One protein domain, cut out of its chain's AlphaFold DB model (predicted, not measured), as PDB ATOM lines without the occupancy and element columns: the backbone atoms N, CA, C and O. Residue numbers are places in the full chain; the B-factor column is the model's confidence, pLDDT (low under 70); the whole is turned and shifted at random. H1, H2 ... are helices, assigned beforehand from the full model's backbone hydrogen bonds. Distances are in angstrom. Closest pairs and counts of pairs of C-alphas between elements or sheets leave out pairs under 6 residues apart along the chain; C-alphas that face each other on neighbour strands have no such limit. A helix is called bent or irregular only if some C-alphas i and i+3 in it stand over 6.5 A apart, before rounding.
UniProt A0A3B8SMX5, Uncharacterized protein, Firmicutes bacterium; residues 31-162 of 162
ATOM      1  N   TYR A  31     213.062 137.085 211.786       89.81
ATOM      2  CA  TYR A  31     212.186 137.129 212.940       89.81
ATOM      3  C   TYR A  31     211.502 135.775 213.104       89.81
ATOM      4  O   TYR A  31     210.604 135.414 212.354       89.81
ATOM      5  N   ASP A  32     211.906 135.040 214.136       89.12
ATOM      6  CA  ASP A  32     211.268 133.777 214.498       89.12
ATOM      7  C   ASP A  32     209.847 134.036 215.024       89.12
ATOM      8  O   ASP A  32     209.657 134.596 216.110       89.12
ATOM      9  N   LEU A  33     208.848 133.637 214.236       89.00
ATOM     10  CA  LEU A  33     207.438 133.879 214.527       89.00
ATOM     11  C   LEU A  33     206.959 133.151 215.792       89.00
ATOM     12  O   LEU A  33     206.166 133.704 216.561       89.00
ATOM     13  N   GLU A  34     207.464 131.946 216.060       88.19
ATOM     14  CA  GLU A  34     207.134 131.195 217.277       88.19
ATOM     15  C   GLU A  34     207.736 131.869 218.511       88.19
ATOM     16  O   GLU A  34     207.090 131.963 219.557       88.19
ATOM     17  N   LYS A  35     208.951 132.411 218.383       90.00
ATOM     18  CA  LYS A  35     209.581 133.192 219.452       90.00
ATOM     19  C   LYS A  35     208.854 134.510 219.704       90.00
ATOM     20  O   LYS A  35     208.696 134.897 220.859       90.00
ATOM     21  N   LEU A  36     208.407 135.203 218.658       89.81
ATOM     22  CA  LEU A  36     207.647 136.451 218.793       89.81
ATOM     23  C   LEU A  36     206.279 136.237 219.445       89.81
ATOM     24  O   LEU A  36     205.770 137.133 220.114       89.81
ATOM     25  N   THR A  37     205.707 135.047 219.280       90.69
ATOM     26  CA  THR A  37     204.404 134.670 219.837       90.69
ATOM     27  C   THR A  37     204.526 133.714 221.025       90.69
ATOM     28  O   THR A  37     203.562 133.041 221.396       90.69
ATOM     29  N   SER A  38     205.691 133.687 221.683       93.44
ATOM     30  CA  SER A  38     205.984 132.733 222.756       93.44
ATOM     31  C   SER A  38     205.064 132.868 223.969       93.44
ATOM     32  O   SER A  38     204.899 131.898 224.700       93.44
ATOM     33  N   SER A  39     204.436 134.029 224.180       93.50
ATOM     34  CA  SER A  39     203.445 134.241 225.245       93.50
ATOM     35  C   SER A  39     202.203 133.355 225.100       93.50
ATOM     36  O   SER A  39     201.507 133.108 226.077       93.50
ATOM     37  N   LEU A  40     201.920 132.843 223.898       94.19
ATOM     38  CA  LEU A  40     200.856 131.860 223.689       94.19
ATOM     39  C   LEU A  40     201.185 130.500 224.330       94.19
ATOM     40  O   LEU A  40     200.282 129.701 224.547       94.19
ATOM     41  N   ASN A  41     202.458 130.214 224.631       93.44
ATOM     42  CA  ASN A  41     202.863 128.968 225.293       93.44
ATOM     43  C   ASN A  41     202.485 128.932 226.780       93.44
ATOM     44  O   ASN A  41     202.489 127.858 227.373       93.44
ATOM     45  N   ASP A  42     202.149 130.085 227.365       96.12
ATOM     46  CA  ASP A  42     201.685 130.191 228.752       96.12
ATOM     47  C   ASP A  42     200.179 129.886 228.889       96.12
ATOM     48  O   ASP A  42     199.645 129.847 230.001       96.12
ATOM     49  N   LEU A  43     199.482 129.687 227.766       96.44
ATOM     50  CA  LEU A  43     198.043 129.455 227.688       96.44
ATOM     51  C   LEU A  43     197.716 127.975 227.461       96.44
ATOM     52  O   LEU A  43     198.545 127.198 226.985       96.44
ATOM     53  N   SER A  44     196.475 127.588 227.769       96.25
ATOM     54  CA  SER A  44     195.938 126.313 227.292       96.25
ATOM     55  C   SER A  44     195.774 126.343 225.768       96.25
ATOM     56  O   SER A  44     195.615 127.418 225.190       96.25
ATOM     57  N   ASP A  45     195.757 125.178 225.112       91.81
ATOM     58  CA  ASP A  45     195.564 125.115 223.655       91.81
ATOM     59  C   ASP A  45     194.267 125.817 223.221       91.81
ATOM     60  O   ASP A  45     194.272 126.587 222.265       91.81
ATOM     61  N   ALA A  46     193.179 125.637 223.977       94.31
ATOM     62  CA  ALA A  46     191.897 126.286 223.702       94.31
ATOM     63  C   ALA A  46     191.963 127.817 223.845       94.31
ATOM     64  O   ALA A  46     191.390 128.544 223.032       94.31
ATOM     65  N   ASP A  47     192.672 128.324 224.857       97.06
ATOM     66  CA  ASP A  47     192.838 129.767 225.052       97.06
ATOM     67  C   ASP A  47     193.755 130.374 223.985       97.06
ATOM     68  O   ASP A  47     193.466 131.451 223.464       97.06
ATOM     69  N   ALA A  48     194.838 129.682 223.619       95.62
ATOM     70  CA  ALA A  48     195.725 130.103 222.542       95.62
ATOM     71  C   ALA A  48     194.986 130.146 221.193       95.62
ATOM     72  O   ALA A  48     195.127 131.117 220.450       95.62
ATOM     73  N   GLU A  49     194.155 129.142 220.897       95.44
ATOM     74  CA  GLU A  49     193.297 129.130 219.708       95.44
ATOM     75  C   GLU A  49     192.290 130.284 219.714       95.44
ATOM     76  O   GLU A  49     192.128 130.951 218.696       95.44
ATOM     77  N   ASN A  50     191.674 130.589 220.859       97.19
ATOM     78  CA  ASN A  50     190.774 131.735 220.989       97.19
ATOM     79  C   ASN A  50     191.500 133.073 220.739       97.19
ATOM     80  O   ASN A  50     190.969 133.953 220.062       97.19
ATOM     81  N   VAL A  51     192.738 133.229 221.223       97.94
ATOM     82  CA  VAL A  51     193.554 134.421 220.930       97.94
ATOM     83  C   VAL A  51     193.845 134.532 219.431       97.94
ATOM     84  O   VAL A  51     193.692 135.611 218.858       97.94
ATOM     85  N   LEU A  52     194.226 133.432 218.774       97.94
ATOM     86  CA  LEU A  52     194.460 133.420 217.327       97.94
ATOM     87  C   LEU A  52     193.179 133.742 216.543       97.94
ATOM     88  O   LEU A  52     193.231 134.540 215.608       97.94
ATOM     89  N   GLU A  53     192.030 133.188 216.944       98.31
ATOM     90  CA  GLU A  53     190.724 133.483 216.342       98.31
ATOM     91  C   GLU A  53     190.393 134.978 216.421       98.31
ATOM     92  O   GLU A  53     189.974 135.576 215.426       98.31
ATOM     93  N   GLN A  54     190.614 135.597 217.584       98.38
ATOM     94  CA  GLN A  54     190.383 137.028 217.781       98.38
ATOM     95  C   GLN A  54     191.286 137.867 216.879       98.38
ATOM     96  O   GLN A  54     190.785 138.730 216.164       98.38
ATOM     97  N   ILE A  55     192.590 137.567 216.828       98.19
ATOM     98  CA  ILE A  55     193.530 138.308 215.972       98.19
ATOM     99  C   ILE A  55     193.137 138.183 214.496       98.19
ATOM    100  O   ILE A  55     193.104 139.190 213.788       98.19
ATOM    101  N   ILE A  56     192.810 136.973 214.028       98.50
ATOM    102  CA  ILE A  56     192.361 136.745 212.647       98.50
ATOM    103  C   ILE A  56     191.144 137.623 212.345       98.50
ATOM    104  O   ILE A  56     191.142 138.350 211.352       98.50
ATOM    105  N   ASN A  57     190.127 137.599 213.206       98.56
ATOM    106  CA  ASN A  57     188.907 138.371 212.993       98.56
ATOM    107  C   ASN A  57     189.129 139.880 213.057       98.56
ATOM    108  O   ASN A  57     188.595 140.599 212.212       98.56
ATOM    109  N   ASP A  58     189.956 140.357 213.984       98.38
ATOM    110  CA  ASP A  58     190.323 141.768 214.077       98.38
ATOM    111  C   ASP A  58     191.011 142.236 212.789       98.38
ATOM    112  O   ASP A  58     190.646 143.275 212.230       98.38
ATOM    113  N   LYS A  59     191.949 141.444 212.250       98.12
ATOM    114  CA  LYS A  59     192.636 141.777 210.992       98.12
ATOM    115  C   LYS A  59     191.722 141.709 209.779       98.12
ATOM    116  O   LYS A  59     191.772 142.614 208.946       98.12
ATOM    117  N   LEU A  60     190.844 140.712 209.682       97.25
ATOM    118  CA  LEU A  60     189.851 140.661 208.606       97.25
ATOM    119  C   LEU A  60     188.885 141.852 208.673       97.25
ATOM    120  O   LEU A  60     188.553 142.434 207.640       97.25
ATOM    121  N   GLU A  61     188.481 142.273 209.869       97.12
ATOM    122  CA  GLU A  61     187.599 143.424 210.050       97.12
ATOM    123  C   GLU A  61     188.308 144.754 209.716       97.12
ATOM    124  O   GLU A  61     187.712 145.618 209.069       97.12
ATOM    125  N   GLU A  62     189.588 144.920 210.079       96.38
ATOM    126  CA  GLU A  62     190.429 146.049 209.643       96.38
ATOM    127  C   GLU A  62     190.547 146.102 208.107       96.38
ATOM    128  O   GLU A  62     190.338 147.156 207.498       96.38
ATOM    129  N   ILE A  63     190.818 144.960 207.467       95.12
ATOM    130  CA  ILE A  63     190.910 144.834 206.005       95.12
ATOM    131  C   ILE A  63     189.577 145.205 205.352       95.12
ATOM    132  O   ILE A  63     189.548 146.016 204.422       95.12
ATOM    133  N   LYS A  64     188.463 144.669 205.860       93.31
ATOM    134  CA  LYS A  64     187.110 144.957 205.368       93.31
ATOM    135  C   LYS A  64     186.773 146.444 205.471       93.31
ATOM    136  O   LYS A  64     186.247 147.022 204.520       93.31
ATOM    137  N   LYS A  65     187.097 147.072 206.604       93.44
ATOM    138  CA  LYS A  65     186.849 148.501 206.862       93.44
ATOM    139  C   LYS A  65     187.721 149.425 206.022       93.44
ATOM    140  O   LYS A  65     187.288 150.541 205.744       93.44
ATOM    141  N   SER A  66     188.905 148.978 205.596       91.31
ATOM    142  CA  SER A  66     189.793 149.792 204.761       91.31
ATOM    143  C   SER A  66     189.116 150.248 203.462       91.31
ATOM    144  O   SER A  66     189.406 151.339 202.977       91.31
ATOM    145  N   GLY A  67     188.222 149.423 202.894       83.44
ATOM    146  CA  GLY A  67     187.530 149.691 201.630       83.44
ATOM    147  C   GLY A  67     188.443 149.757 200.397       83.44
ATOM    148  O   GLY A  67     187.967 150.074 199.311       83.44
ATOM    149  N   LYS A  68     189.744 149.458 200.534       84.06
ATOM    150  CA  LYS A  68     190.776 149.655 199.500       84.06
ATOM    151  C   LYS A  68     191.052 148.369 198.716       84.06
ATOM    152  O   LYS A  68     192.184 147.893 198.647       84.06
ATOM    153  N   ALA A  69     190.005 147.807 198.114       79.69
ATOM    154  CA  ALA A  69     190.093 146.572 197.335       79.69
ATOM    155  C   ALA A  69     191.106 146.664 196.180       79.69
ATOM    156  O   ALA A  69     191.825 145.698 195.919       79.69
ATOM    157  N   GLU A  70     191.188 147.817 195.500       78.81
ATOM    158  CA  GLU A  70     192.161 148.018 194.420       78.81
ATOM    159  C   GLU A  70     193.619 147.943 194.897       78.81
ATOM    160  O   GLU A  70     194.446 147.336 194.217       78.81
ATOM    161  N   LYS A  71     193.921 148.464 196.095       80.75
ATOM    162  CA  LYS A  71     195.290 148.518 196.627       80.75
ATOM    163  C   LYS A  71     195.824 147.161 197.060       80.75
ATOM    164  O   LYS A  71     197.031 146.957 197.063       80.75
ATOM    165  N   PHE A  72     194.944 146.219 197.400       82.44
ATOM    166  CA  PHE A  72     195.362 144.875 197.791       82.44
ATOM    167  C   PHE A  72     196.247 144.228 196.713       82.44
ATOM    168  O   PHE A  72     197.334 143.754 197.015       82.44
ATOM    169  N   ARG A  73     195.844 144.315 195.437       76.00
ATOM    170  CA  ARG A  73     196.614 143.733 194.322       76.00
ATOM    171  C   ARG A  73     197.962 144.412 194.096       76.00
ATOM    172  O   ARG A  73     198.897 143.758 193.650       76.00
ATOM    173  N   GLU A  74     198.045 145.710 194.369       79.06
ATOM    174  CA  GLU A  74     199.277 146.494 194.228       79.06
ATOM    175  C   GLU A  74     200.289 146.142 195.328       79.06
ATOM    176  O   GLU A  74     201.496 146.189 195.097       79.06
ATOM    177  N   ASN A  75     199.789 145.723 196.493       81.50
ATOM    178  CA  ASN A  75     200.592 145.456 197.679       81.50
ATOM    179  C   ASN A  75     201.073 144.005 197.803       81.50
ATOM    180  O   ASN A  75     201.903 143.754 198.667       81.50
ATOM    181  N   ASN A  76     200.622 143.063 196.964       78.69
ATOM    182  CA  ASN A  76     201.011 141.647 197.088       78.69
ATOM    183  C   ASN A  76     202.533 141.452 197.165       78.69
ATOM    184  O   ASN A  76     203.018 140.769 198.054       78.69
ATOM    185  N   ARG A  77     203.297 142.133 196.301       84.75
ATOM    186  CA  ARG A  77     204.764 142.049 196.340       84.75
ATOM    187  C   ARG A  77     205.353 142.605 197.640       84.75
ATOM    188  O   ARG A  77     206.321 142.065 198.145       84.75
ATOM    189  N   LEU A  78     204.763 143.671 198.180       88.38
ATOM    190  CA  LEU A  78     205.204 144.253 199.450       88.38
ATOM    191  C   LEU A  78     204.886 143.336 200.635       88.38
ATOM    192  O   LEU A  78     205.602 143.358 201.629       88.38
ATOM    193  N   VAL A  79     203.808 142.554 200.543       90.12
ATOM    194  CA  VAL A  79     203.476 141.537 201.542       90.12
ATOM    195  C   VAL A  79     204.551 140.457 201.536       90.12
ATOM    196  O   VAL A  79     205.109 140.195 202.598       90.12
ATOM    197  N   ASP A  80     204.900 139.929 200.360       88.88
ATOM    198  CA  ASP A  80     205.968 138.931 200.196       88.88
ATOM    199  C   ASP A  80     207.319 139.456 200.717       88.88
ATOM    200  O   ASP A  80     207.985 138.787 201.507       88.88
ATOM    201  N   ASP A  81     207.684 140.693 200.353       90.06
ATOM    202  CA  ASP A  81     208.933 141.333 200.790       90.06
ATOM    203  C   ASP A  81     209.017 141.443 202.330       90.06
ATOM    204  O   ASP A  81     210.107 141.416 202.902       90.06
ATOM    205  N   VAL A  82     207.882 141.588 203.028       92.44
ATOM    206  CA  VAL A  82     207.840 141.666 204.499       92.44
ATOM    207  C   VAL A  82     207.794 140.280 205.138       92.44
ATOM    208  O   VAL A  82     208.473 140.062 206.142       92.44
ATOM    209  N   THR A  83     207.008 139.345 204.602       91.81
ATOM    210  CA  THR A  83     206.895 137.989 205.162       91.81
ATOM    211  C   THR A  83     208.183 137.184 204.985       91.81
ATOM    212  O   THR A  83     208.469 136.335 205.829       91.81
ATOM    213  N   GLU A  84     209.025 137.513 203.997       90.38
ATOM    214  CA  GLU A  84     210.364 136.927 203.821       90.38
ATOM    215  C   GLU A  84     211.243 137.087 205.074       90.38
ATOM    216  O   GLU A  84     211.987 136.175 205.431       90.38
ATOM    217  N   PHE A  85     211.088 138.179 205.833       91.25
ATOM    218  CA  PHE A  85     211.807 138.381 207.097       91.25
ATOM    219  C   PHE A  85     211.400 137.404 208.210       91.25
ATOM    220  O   PHE A  85     212.060 137.364 209.245       91.25
ATOM    221  N   PHE A  86     210.322 136.640 208.040       90.81
ATOM    222  CA  PHE A  86     209.839 135.644 209.002       90.81
ATOM    223  C   PHE A  86     210.056 134.207 208.513       90.81
ATOM    224  O   PHE A  86     209.797 133.260 209.255       90.81
ATOM    225  N   TYR A  87     210.526 134.035 207.275       84.62
ATOM    226  CA  TYR A  87     210.767 132.732 206.672       84.62
ATOM    227  C   TYR A  87     212.170 132.217 207.021       84.62
ATOM    228  O   TYR A  87     213.172 132.882 206.754       84.62
ATOM    229  N   ASP A  88     212.262 131.017 207.605       77.12
ATOM    230  CA  ASP A  88     213.547 130.329 207.755       77.12
ATOM    231  C   ASP A  88     213.875 129.564 206.462       77.12
ATOM    232  O   ASP A  88     213.218 128.581 206.113       77.12
ATOM    233  N   ASN A  89     214.941 129.983 205.774       66.25
ATOM    234  CA  ASN A  89     215.422 129.389 204.523       66.25
ATOM    235  C   ASN A  89     215.911 127.927 204.648       66.25
ATOM    236  O   ASN A  89     216.313 127.331 203.651       66.25
ATOM    237  N   ASN A  90     215.875 127.315 205.835       63.69
ATOM    238  CA  ASN A  90     216.284 125.924 206.073       63.69
ATOM    239  C   ASN A  90     215.247 124.851 205.630       63.69
ATOM    240  O   ASN A  90     215.251 123.734 206.153       63.69
ATOM    241  N   GLU A  91     214.384 125.172 204.656       60.34
ATOM    242  CA  GLU A  91     213.465 124.303 203.881       60.34
ATOM    243  C   GLU A  91     212.364 123.524 204.634       60.34
ATOM    244  O   GLU A  91     211.415 123.053 204.003       60.34
ATOM    245  N   LYS A  92     212.415 123.379 205.963       68.31
ATOM    246  CA  LYS A  92     211.493 122.474 206.687       68.31
ATOM    247  C   LYS A  92     210.049 122.963 206.798       68.31
ATOM    248  O   LYS A  92     209.160 122.130 206.959       68.31
ATOM    249  N   ASP A  93     209.819 124.263 206.650       81.25
ATOM    250  CA  ASP A  93     208.507 124.882 206.869       81.25
ATOM    251  C   ASP A  93     207.848 125.364 205.559       81.25
ATOM    252  O   ASP A  93     206.829 126.049 205.590       81.25
ATOM    253  N   GLY A  94     208.374 124.968 204.389       86.19
ATOM    254  CA  GLY A  94     207.853 125.396 203.082       86.19
ATOM    255  C   GLY A  94     206.358 125.117 202.886       86.19
ATOM    256  O   GLY A  94     205.617 126.014 202.500       86.19
ATOM    257  N   ALA A  95     205.892 123.915 203.245       90.06
ATOM    258  CA  ALA A  95     204.472 123.564 203.150       90.06
ATOM    259  C   ALA A  95     203.590 124.381 204.112       90.06
ATOM    260  O   ALA A  95     202.476 124.746 203.758       90.06
ATOM    261  N   ILE A  96     204.089 124.690 205.317       92.25
ATOM    262  CA  ILE A  96     203.375 125.495 206.325       92.25
ATOM    263  C   ILE A  96     203.140 126.908 205.790       92.25
ATOM    264  O   ILE A  96     202.047 127.456 205.921       92.25
ATOM    265  N   VAL A  97     204.178 127.475 205.184       92.31
ATOM    266  CA  VAL A  97     204.183 128.828 204.629       92.31
ATOM    267  C   VAL A  97     203.290 128.910 203.398       92.31
ATOM    268  O   VAL A  97     202.417 129.770 203.340       92.31
ATOM    269  N   GLU A  98     203.436 127.978 202.454       92.62
ATOM    270  CA  GLU A  98     202.606 127.934 201.246       92.62
ATOM    271  C   GLU A  98     201.118 127.769 201.586       92.62
ATOM    272  O   GLU A  98     200.281 128.530 201.092       92.62
ATOM    273  N   GLU A  99     200.784 126.825 202.470       95.06
ATOM    274  CA  GLU A  99     199.403 126.593 202.894       95.06
ATOM    275  C   GLU A  99     198.849 127.801 203.661       95.06
ATOM    276  O   GLU A  99     197.751 128.275 203.366       95.06
ATOM    277  N   GLY A 100     199.619 128.339 204.613       96.00
ATOM    278  CA  GLY A 100     199.226 129.511 205.389       96.00
ATOM    279  C   GLY A 100     198.949 130.722 204.498       96.00
ATOM    280  O   GLY A 100     197.924 131.383 204.671       96.00
ATOM    281  N   SER A 101     199.805 130.969 203.503       95.19
ATOM    282  CA  SER A 101     199.618 132.056 202.538       95.19
ATOM    283  C   SER A 101     198.410 131.838 201.637       95.19
ATOM    284  O   SER A 101     197.615 132.758 201.426       95.19
ATOM    285  N   CYS A 102     198.195 130.609 201.160       95.38
ATOM    286  CA  CYS A 102     197.001 130.278 200.385       95.38
ATOM    287  C   CYS A 102     195.722 130.557 201.184       95.38
ATOM    288  O   CYS A 102     194.809 131.212 200.673       95.38
ATOM    289  N   VAL A 103     195.663 130.116 202.444       97.38
ATOM    290  CA  VAL A 103     194.504 130.332 203.320       97.38
ATOM    291  C   VAL A 103     194.312 131.816 203.644       97.38
ATOM    292  O   VAL A 103     193.188 132.314 203.549       97.38
ATOM    293  N   ALA A 104     195.376 132.548 203.984       96.69
ATOM    294  CA  ALA A 104     195.296 133.978 204.278       96.69
ATOM    295  C   ALA A 104     194.768 134.765 203.074       96.69
ATOM    296  O   ALA A 104     193.765 135.477 203.183       96.69
ATOM    297  N   SER A 105     195.374 134.563 201.904       94.06
ATOM    298  CA  SER A 105     194.929 135.157 200.645       94.06
ATOM    299  C   SER A 105     193.466 134.818 200.335       94.06
ATOM    300  O   SER A 105     192.693 135.689 199.922       94.06
ATOM    301  N   ASP A 106     193.038 133.579 200.584       95.00
ATOM    302  CA  ASP A 106     191.653 133.151 200.395       95.00
ATOM    303  C   ASP A 106     190.664 133.919 201.285       95.00
ATOM    304  O   ASP A 106     189.648 134.437 200.798       95.00
ATOM    305  N   LEU A 107     190.986 134.032 202.579       96.50
ATOM    306  CA  LEU A 107     190.204 134.777 203.564       96.50
ATOM    307  C   LEU A 107     190.126 136.262 203.200       96.50
ATOM    308  O   LEU A 107     189.037 136.843 203.246       96.50
ATOM    309  N   ILE A 108     191.234 136.868 202.770       94.56
ATOM    310  CA  ILE A 108     191.284 138.272 202.340       94.56
ATOM    311  C   ILE A 108     190.383 138.495 201.123       94.56
ATOM    312  O   ILE A 108     189.527 139.381 201.136       94.56
ATOM    313  N   LEU A 109     190.517 137.666 200.083       92.44
ATOM    314  CA  LEU A 109     189.720 137.785 198.860       92.44
ATOM    315  C   LEU A 109     188.218 137.668 199.145       92.44
ATOM    316  O   LEU A 109     187.426 138.450 198.607       92.44
ATOM    317  N   LYS A 110     187.827 136.717 200.004       94.44
ATOM    318  CA  LYS A 110     186.439 136.557 200.460       94.44
ATOM    319  C   LYS A 110     185.965 137.750 201.294       94.44
ATOM    320  O   LYS A 110     184.811 138.149 201.163       94.44
ATOM    321  N   THR A 111     186.831 138.318 202.128       94.81
ATOM    322  CA  THR A 111     186.512 139.460 203.000       94.81
ATOM    323  C   THR A 111     186.303 140.745 202.206       94.81
ATOM    324  O   THR A 111     185.356 141.486 202.465       94.81
ATOM    325  N   ILE A 112     187.139 140.985 201.194       91.19
ATOM    326  CA  ILE A 112     187.052 142.160 200.317       91.19
ATOM    327  C   ILE A 112     185.902 142.027 199.302       91.19
ATOM    328  O   ILE A 112     185.383 143.026 198.808       91.19
ATOM    329  N   GLY A 113     185.468 140.806 198.984       88.38
ATOM    330  CA  GLY A 113     184.379 140.589 198.031       88.38
ATOM    331  C   GLY A 113     184.829 140.416 196.576       88.38
ATOM    332  O   GLY A 113     184.017 140.540 195.654       88.38
ATOM    333  N   ILE A 114     186.123 140.175 196.334       83.50
ATOM    334  CA  ILE A 114     186.685 140.078 194.979       83.50
ATOM    335  C   ILE A 114     186.143 138.822 194.282       83.50
ATOM    336  O   ILE A 114     186.015 137.758 194.884       83.50
ATOM    337  N   ASN A 115     185.824 138.936 192.988       81.00
ATOM    338  CA  ASN A 115     185.287 137.848 192.155       81.00
ATOM    339  C   ASN A 115     183.968 137.240 192.683       81.00
ATOM    340  O   ASN A 115     183.693 136.063 192.460       81.00
ATOM    341  N   GLY A 116     183.153 138.024 193.402       80.88
ATOM    342  CA  GLY A 116     181.864 137.571 193.943       80.88
ATOM    343  C   GLY A 116     181.979 136.629 195.146       80.88
ATOM    344  O   GLY A 116     180.964 136.120 195.622       80.88
ATOM    345  N   ARG A 117     183.197 136.408 195.651       84.06
ATOM    346  CA  ARG A 117     183.468 135.607 196.847       84.06
ATOM    347  C   ARG A 117     183.042 136.387 198.081       84.06
ATOM    348  O   ARG A 117     183.192 137.599 198.102       84.06
ATOM    349  N   LYS A 118     182.510 135.715 199.100       90.19
ATOM    350  CA  LYS A 118     182.106 136.347 200.362       90.19
ATOM    351  C   LYS A 118     182.396 135.418 201.528       90.19
ATOM    352  O   LYS A 118     182.291 134.202 201.381       90.19
ATOM    353  N   ILE A 119     182.723 136.007 202.668       93.69
ATOM    354  CA  ILE A 119     182.747 135.338 203.967       93.69
ATOM    355  C   ILE A 119     181.970 136.190 204.965       93.69
ATOM    356  O   ILE A 119     181.942 137.420 204.863       93.69
ATOM    357  N   GLU A 120     181.297 135.524 205.891       93.12
ATOM    358  CA  GLU A 120     180.664 136.176 207.028       93.12
ATOM    359  C   GLU A 120     181.675 136.239 208.174       93.12
ATOM    360  O   GLU A 120     182.373 135.263 208.439       93.12
ATOM    361  N   LEU A 121     181.789 137.411 208.800       94.38
ATOM    362  CA  LEU A 121     182.627 137.613 209.980       94.38
ATOM    363  C   LEU A 121     181.721 137.609 211.227       94.38
ATOM    364  O   LEU A 121     180.629 138.183 211.153       94.38
ATOM    365  N   PRO A 122     182.161 137.034 212.360       96.94
ATOM    366  CA  PRO A 122     183.483 136.443 212.576       96.94
ATOM    367  C   PRO A 122     183.639 135.030 211.979       96.94
ATOM    368  O   PRO A 122     182.682 134.264 211.893       96.94
ATOM    369  N   VAL A 123     184.867 134.681 211.597       96.12
ATOM    370  CA  VAL A 123     185.282 133.338 211.173       96.12
ATOM    371  C   VAL A 123     185.734 132.549 212.391       96.12
ATOM    372  O   VAL A 123     186.604 132.999 213.133       96.12
ATOM    373  N   ASN A 124     185.179 131.355 212.572       96.88
ATOM    374  CA  ASN A 124     185.610 130.453 213.628       96.88
ATOM    375  C   ASN A 124     186.913 129.726 213.245       96.88
ATOM    376  O   ASN A 124     187.073 129.284 212.104       96.88
ATOM    377  N   ILE A 125     187.834 129.554 214.189       96.38
ATOM    378  CA  ILE A 125     189.133 128.925 213.939       96.38
ATOM    379  C   ILE A 125     189.004 127.441 213.596       96.38
ATOM    380  O   ILE A 125     189.769 126.950 212.766       96.38
ATOM    381  N   SER A 126     187.993 126.739 214.120       95.88
ATOM    382  CA  SER A 126     187.705 125.360 213.714       95.88
ATOM    383  C   SER A 126     187.319 125.290 212.241       95.88
ATOM    384  O   SER A 126     187.759 124.379 211.550       95.88
ATOM    385  N   TYR A 127     186.599 126.287 211.705       95.94
ATOM    386  CA  TYR A 127     186.320 126.339 210.266       95.94
ATOM    387  C   TYR A 127     187.609 126.453 209.435       95.94
ATOM    388  O   TYR A 127     187.743 125.804 208.397       95.94
ATOM    389  N   ILE A 128     188.574 127.251 209.899       96.69
ATOM    390  CA  ILE A 128     189.872 127.399 209.230       96.69
ATOM    391  C   ILE A 128     190.639 126.072 209.274       96.69
ATOM    392  O   ILE A 128     191.078 125.584 208.233       96.69
ATOM    393  N   LYS A 129     190.744 125.461 210.457       95.88
ATOM    394  CA  LYS A 129     191.456 124.191 210.663       95.88
ATOM    395  C   LYS A 129     190.855 123.034 209.864       95.88
ATOM    396  O   LYS A 129     191.598 122.265 209.273       95.88
ATOM    397  N   GLU A 130     189.531 122.905 209.855       93.81
ATOM    398  CA  GLU A 130     188.846 121.738 209.284       93.81
ATOM    399  C   GLU A 130     188.609 121.849 207.775       93.81
ATOM    400  O   GLU A 130     188.567 120.828 207.087       93.81
ATOM    401  N   TYR A 131     188.423 123.068 207.255       92.62
ATOM    402  CA  TYR A 131     187.968 123.268 205.874       92.62
ATOM    403  C   TYR A 131     188.884 124.132 205.012       92.62
ATOM    404  O   TYR A 131     188.700 124.144 203.794       92.62
ATOM    405  N   CYS A 132     189.822 124.874 205.605       95.19
ATOM    406  CA  CYS A 132     190.734 125.728 204.843       95.19
ATOM    407  C   CYS A 132     192.143 125.143 204.773       95.19
ATOM    408  O   CYS A 132     192.729 125.171 203.700       95.19
ATOM    409  N   ILE A 133     192.656 124.608 205.884       96.06
ATOM    410  CA  ILE A 133     193.974 123.971 205.937       96.06
ATOM    411  C   ILE A 133     193.868 122.543 205.393       96.06
ATOM    412  O   ILE A 133     193.066 121.734 205.863       96.06
ATOM    413  N   SER A 134     194.679 122.228 204.388       93.31
ATOM    414  CA  SER A 134     194.718 120.906 203.780       93.31
ATOM    415  C   SER A 134     195.383 119.864 204.687       93.31
ATOM    416  O   SER A 134     196.219 120.159 205.543       93.31
ATOM    417  N   ASN A 135     195.041 118.592 204.475       90.75
ATOM    418  CA  ASN A 135     195.575 117.473 205.257       90.75
ATOM    419  C   ASN A 135     197.058 117.159 204.980       90.75
ATOM    420  O   ASN A 135     197.589 116.206 205.554       90.75
ATOM    421  N   ILE A 136     197.718 117.922 204.099       91.12
ATOM    422  CA  ILE A 136     199.173 117.861 203.918       91.12
ATOM    423  C   ILE A 136     199.903 118.410 205.151       91.12
ATOM    424  O   ILE A 136     201.035 118.015 205.432       91.12
ATOM    425  N   ILE A 137     199.245 119.300 205.901       94.50
ATOM    426  CA  ILE A 137     199.756 119.852 207.147       94.50
ATOM    427  C   ILE A 137     199.447 118.876 208.277       94.50
ATOM    428  O   ILE A 137     198.295 118.600 208.602       94.50
ATOM    429  N   GLU A 138     200.501 118.351 208.900       92.81
ATOM    430  CA  GLU A 138     200.368 117.526 210.098       92.81
ATOM    431  C   GLU A 138     199.776 118.335 211.265       92.81
ATOM    432  O   GLU A 138     200.114 119.504 211.439       92.81
ATOM    433  N   GLU A 139     198.989 117.691 212.135       92.06
ATOM    434  CA  GLU A 139     198.334 118.329 213.297       92.06
ATOM    435  C   GLU A 139     199.297 119.197 214.128       92.06
ATOM    436  O   GLU A 139     198.996 120.335 214.481       92.06
ATOM    437  N   LYS A 140     200.517 118.696 214.370       91.38
ATOM    438  CA  LYS A 140     201.562 119.406 215.129       91.38
ATOM    439  C   LYS A 140     201.993 120.742 214.502       91.38
ATOM    440  O   LYS A 140     202.558 121.583 215.193       91.38
ATOM    441  N   ASN A 141     201.752 120.924 213.204       93.25
ATOM    442  CA  ASN A 141     202.129 122.098 212.419       93.25
ATOM    443  C   ASN A 141     200.948 123.054 212.176       93.25
ATOM    444  O   ASN A 141     201.156 124.155 211.659       93.25
ATOM    445  N   ILE A 142     199.725 122.692 212.578       94.69
ATOM    446  CA  ILE A 142     198.542 123.549 212.406       94.69
ATOM    447  C   ILE A 142     198.744 124.891 213.106       94.69
ATOM    448  O   ILE A 142     198.494 125.936 212.513       94.69
ATOM    449  N   ARG A 143     199.271 124.891 214.337       93.81
ATOM    450  CA  ARG A 143     199.525 126.134 215.076       93.81
ATOM    451  C   ARG A 143     200.494 127.062 214.343       93.81
ATOM    452  O   ARG A 143     200.228 128.257 214.258       93.81
ATOM    453  N   LYS A 144     201.579 126.530 213.769       93.44
ATOM    454  CA  LYS A 144     202.514 127.327 212.958       93.44
ATOM    455  C   LYS A 144     201.844 127.887 211.701       93.44
ATOM    456  O   LYS A 144     202.050 129.046 211.362       93.44
ATOM    457  N   THR A 145     200.990 127.092 211.062       95.69
ATOM    458  CA  THR A 145     200.215 127.512 209.884       95.69
ATOM    459  C   THR A 145     199.258 128.656 210.236       95.69
ATOM    460  O   THR A 145     199.192 129.655 209.527       95.69
ATOM    461  N   LEU A 146     198.569 128.567 211.379       97.06
ATOM    462  CA  LEU A 146     197.703 129.634 211.895       97.06
ATOM    463  C   LEU A 146     198.482 130.912 212.223       97.06
ATOM    464  O   LEU A 146     198.010 132.007 211.924       97.06
ATOM    465  N   LEU A 147     199.681 130.790 212.799       96.44
ATOM    466  CA  LEU A 147     200.563 131.934 213.027       96.44
ATOM    467  C   LEU A 147     200.961 132.608 211.709       96.44
ATOM    468  O   LEU A 147     200.950 133.836 211.633       96.44
ATOM    469  N   TRP A 148     201.255 131.828 210.668       96.56
ATOM    470  CA  TRP A 148     201.555 132.368 209.341       96.56
ATOM    471  C   TRP A 148     200.356 133.109 208.733       96.56
ATOM    472  O   TRP A 148     200.505 134.224 208.236       96.56
ATOM    473  N   ILE A 149     199.145 132.555 208.870       97.88
ATOM    474  CA  ILE A 149     197.906 133.236 208.467       97.88
ATOM    475  C   ILE A 149     197.775 134.583 209.194       97.88
ATOM    476  O   ILE A 149     197.523 135.610 208.564       97.88
ATOM    477  N   VAL A 150     197.983 134.604 210.514       97.81
ATOM    478  CA  VAL A 150     197.950 135.835 211.321       97.81
ATOM    479  C   VAL A 150     198.980 136.861 210.842       97.81
ATOM    480  O   VAL A 150     198.655 138.050 210.756       97.81
ATOM    481  N   LEU A 151     200.202 136.423 210.525       97.38
ATOM    482  CA  LEU A 151     201.262 137.285 210.008       97.38
ATOM    483  C   LEU A 151     200.826 137.954 208.700       97.38
ATOM    484  O   LEU A 151     200.835 139.182 208.616       97.38
ATOM    485  N   GLU A 152     200.388 137.177 207.711       96.31
ATOM    486  CA  GLU A 152     200.023 137.708 206.395       96.31
ATOM    487  C   GLU A 152     198.821 138.659 206.470       96.31
ATOM    488  O   GLU A 152     198.858 139.762 205.916       96.31
ATOM    489  N   LEU A 153     197.791 138.306 207.251       97.19
ATOM    490  CA  LEU A 153     196.657 139.196 207.520       97.19
ATOM    491  C   LEU A 153     197.101 140.510 208.176       97.19
ATOM    492  O   LEU A 153     196.585 141.580 207.842       97.19
ATOM    493  N   SER A 154     198.068 140.450 209.094       96.81
ATOM    494  CA  SER A 154     198.598 141.633 209.776       96.81
ATOM    495  C   SER A 154     199.369 142.548 208.824       96.81
ATOM    496  O   SER A 154     199.168 143.764 208.857       96.81
ATOM    497  N   VAL A 155     200.204 141.980 207.950       95.94
ATOM    498  CA  VAL A 155     200.974 142.729 206.945       95.94
ATOM    499  C   VAL A 155     200.039 143.389 205.931       95.94
ATOM    500  O   VAL A 155     200.152 144.589 205.665       95.94
ATOM    501  N   VAL A 156     199.052 142.649 205.420       95.31
ATOM    502  CA  VAL A 156     198.046 143.190 204.495       95.31
ATOM    503  C   VAL A 156     197.243 144.304 205.157       95.31
ATOM    504  O   VAL A 156     197.095 145.381 204.575       95.31
ATOM    505  N   SER A 157     196.760 144.091 206.385       95.25
ATOM    506  CA  SER A 157     196.033 145.129 207.119       95.25
ATOM    507  C   SER A 157     196.875 146.398 207.293       95.25
ATOM    508  O   SER A 157     196.377 147.505 207.069       95.25
ATOM    509  N   TYR A 158     198.162 146.258 207.622       94.81
ATOM    510  CA  TYR A 158     199.073 147.392 207.766       94.81
ATOM    511  C   TYR A 158     199.168 148.222 206.478       94.81
ATOM    512  O   TYR A 158     198.965 149.438 206.528       94.81
ATOM    513  N   PHE A 159     199.402 147.579 205.329       93.00
ATOM    514  CA  PHE A 159     199.530 148.267 204.037       93.00
ATOM    515  C   PHE A 159     198.218 148.832 203.493       93.00
ATOM    516  O   PHE A 159     198.226 149.762 202.689       93.00
ATOM    517  N   LEU A 160     197.073 148.276 203.886       91.00
ATOM    518  CA  LEU A 160     195.785 148.861 203.523       91.00
ATOM    519  C   LEU A 160     195.448 150.070 204.398       91.00
ATOM    520  O   LEU A 160     194.724 150.958 203.948       91.00
ATOM    521  N   ASN A 161     195.962 150.156 205.622       89.00
ATOM    522  CA  ASN A 161     195.602 151.222 206.557       89.00
ATOM    523  C   ASN A 161     196.628 152.364 206.660       89.00
ATOM    524  O   ASN A 161     196.260 153.430 207.153       89.00
ATOM    525  N   ASN A 162     197.840 152.192 206.124       85.56
ATOM    526  CA  ASN A 162     198.884 153.225 206.027       85.56
ATOM    527  C   ASN A 162     199.212 153.576 204.566       85.56
ATOM    528  O   ASN A 162     199.868 154.618 204.354       85.56
TER     529      ASN A 162
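What this domain is: This is residues 31 to 162 of the 162 residues of an uncharacterized protein of Firmicutes bacterium (UniProt A0A3B8SMX5). A long helix, H7, runs through the middle of a helical body, with H3 alongside it and H5 and H4 crossing it on other sides. The short H6 packs across H3, while the small H1 and H2 lie toward the end where H3 begins. The printed part has 132 residues with seven named helices, H1 to H7 in chain order, and no named strand; its class is all helix. It is compact, with a radius of gyration of the C-alphas of 14.2 A, and spans 36 by 30 by 27 A.

Where its parts are: H1 is residues 33 to 36, from C-alpha 33 at (207.438, 133.879, 214.527), and H2 residues 38 to 42. H3, residues 45 to 66, is 31.6 A long. H4, residues 69 to 86, is 25.4 A long and irregular, with C-alphas 74 and 77 7.4 A apart and a kink of 53 degrees near residue 76. H5, residues 94 to 112, is 26.9 A long; H6 is residues 125 to 132. H7, residues 139 to 161, is 33.7 A long, irregular with C-alphas 140 and 143 7.0 A apart, and ends at C-alpha 161 (195.602, 151.222, 206.557).

How they stand to each other: H7 is the hub, touching four helices. Their closest C-alphas are Ile 63 and Ser 157 for H3, 5.3 A, at a shallow tilt of 25 degrees, the same way; Ala 104 and Ile 149 for H5, 5.0 A, at a steep tilt of 46 degrees; Val 79 and Val 155 for H4, 6.1 A, at a steep tilt of 51 degrees; and Leu 33 and Leu 147 for H1, 7.3 A. H6 touches H3, about perpendicular at 74 degrees, with C-alphas 125 and 53 closest at 5.4 A. H2 is close to H3 but not clearly touching, with C-alphas 40 and 48 closest at 5.5 A. H3 and H4 are apart. Every O i to N i+4 pair is within hydrogen-bond range in H3, H5 and H6, against 8 of 14 in H4, 17 of 19 in H7 and 0 of 1 in H2, where 2 of 2 O i to N i+3 pairs are; H1 is too short for an i+4 pair.

The domain as a whole: The C-alphas farthest apart, Asp 42 and Asn 115, are 40.8 A apart. The printed part has no cut. The link from H5 to H6, residues 113 to 124, is long. Mean pLDDT of the printed part is 91.4; residues 89 to 92 are under 70.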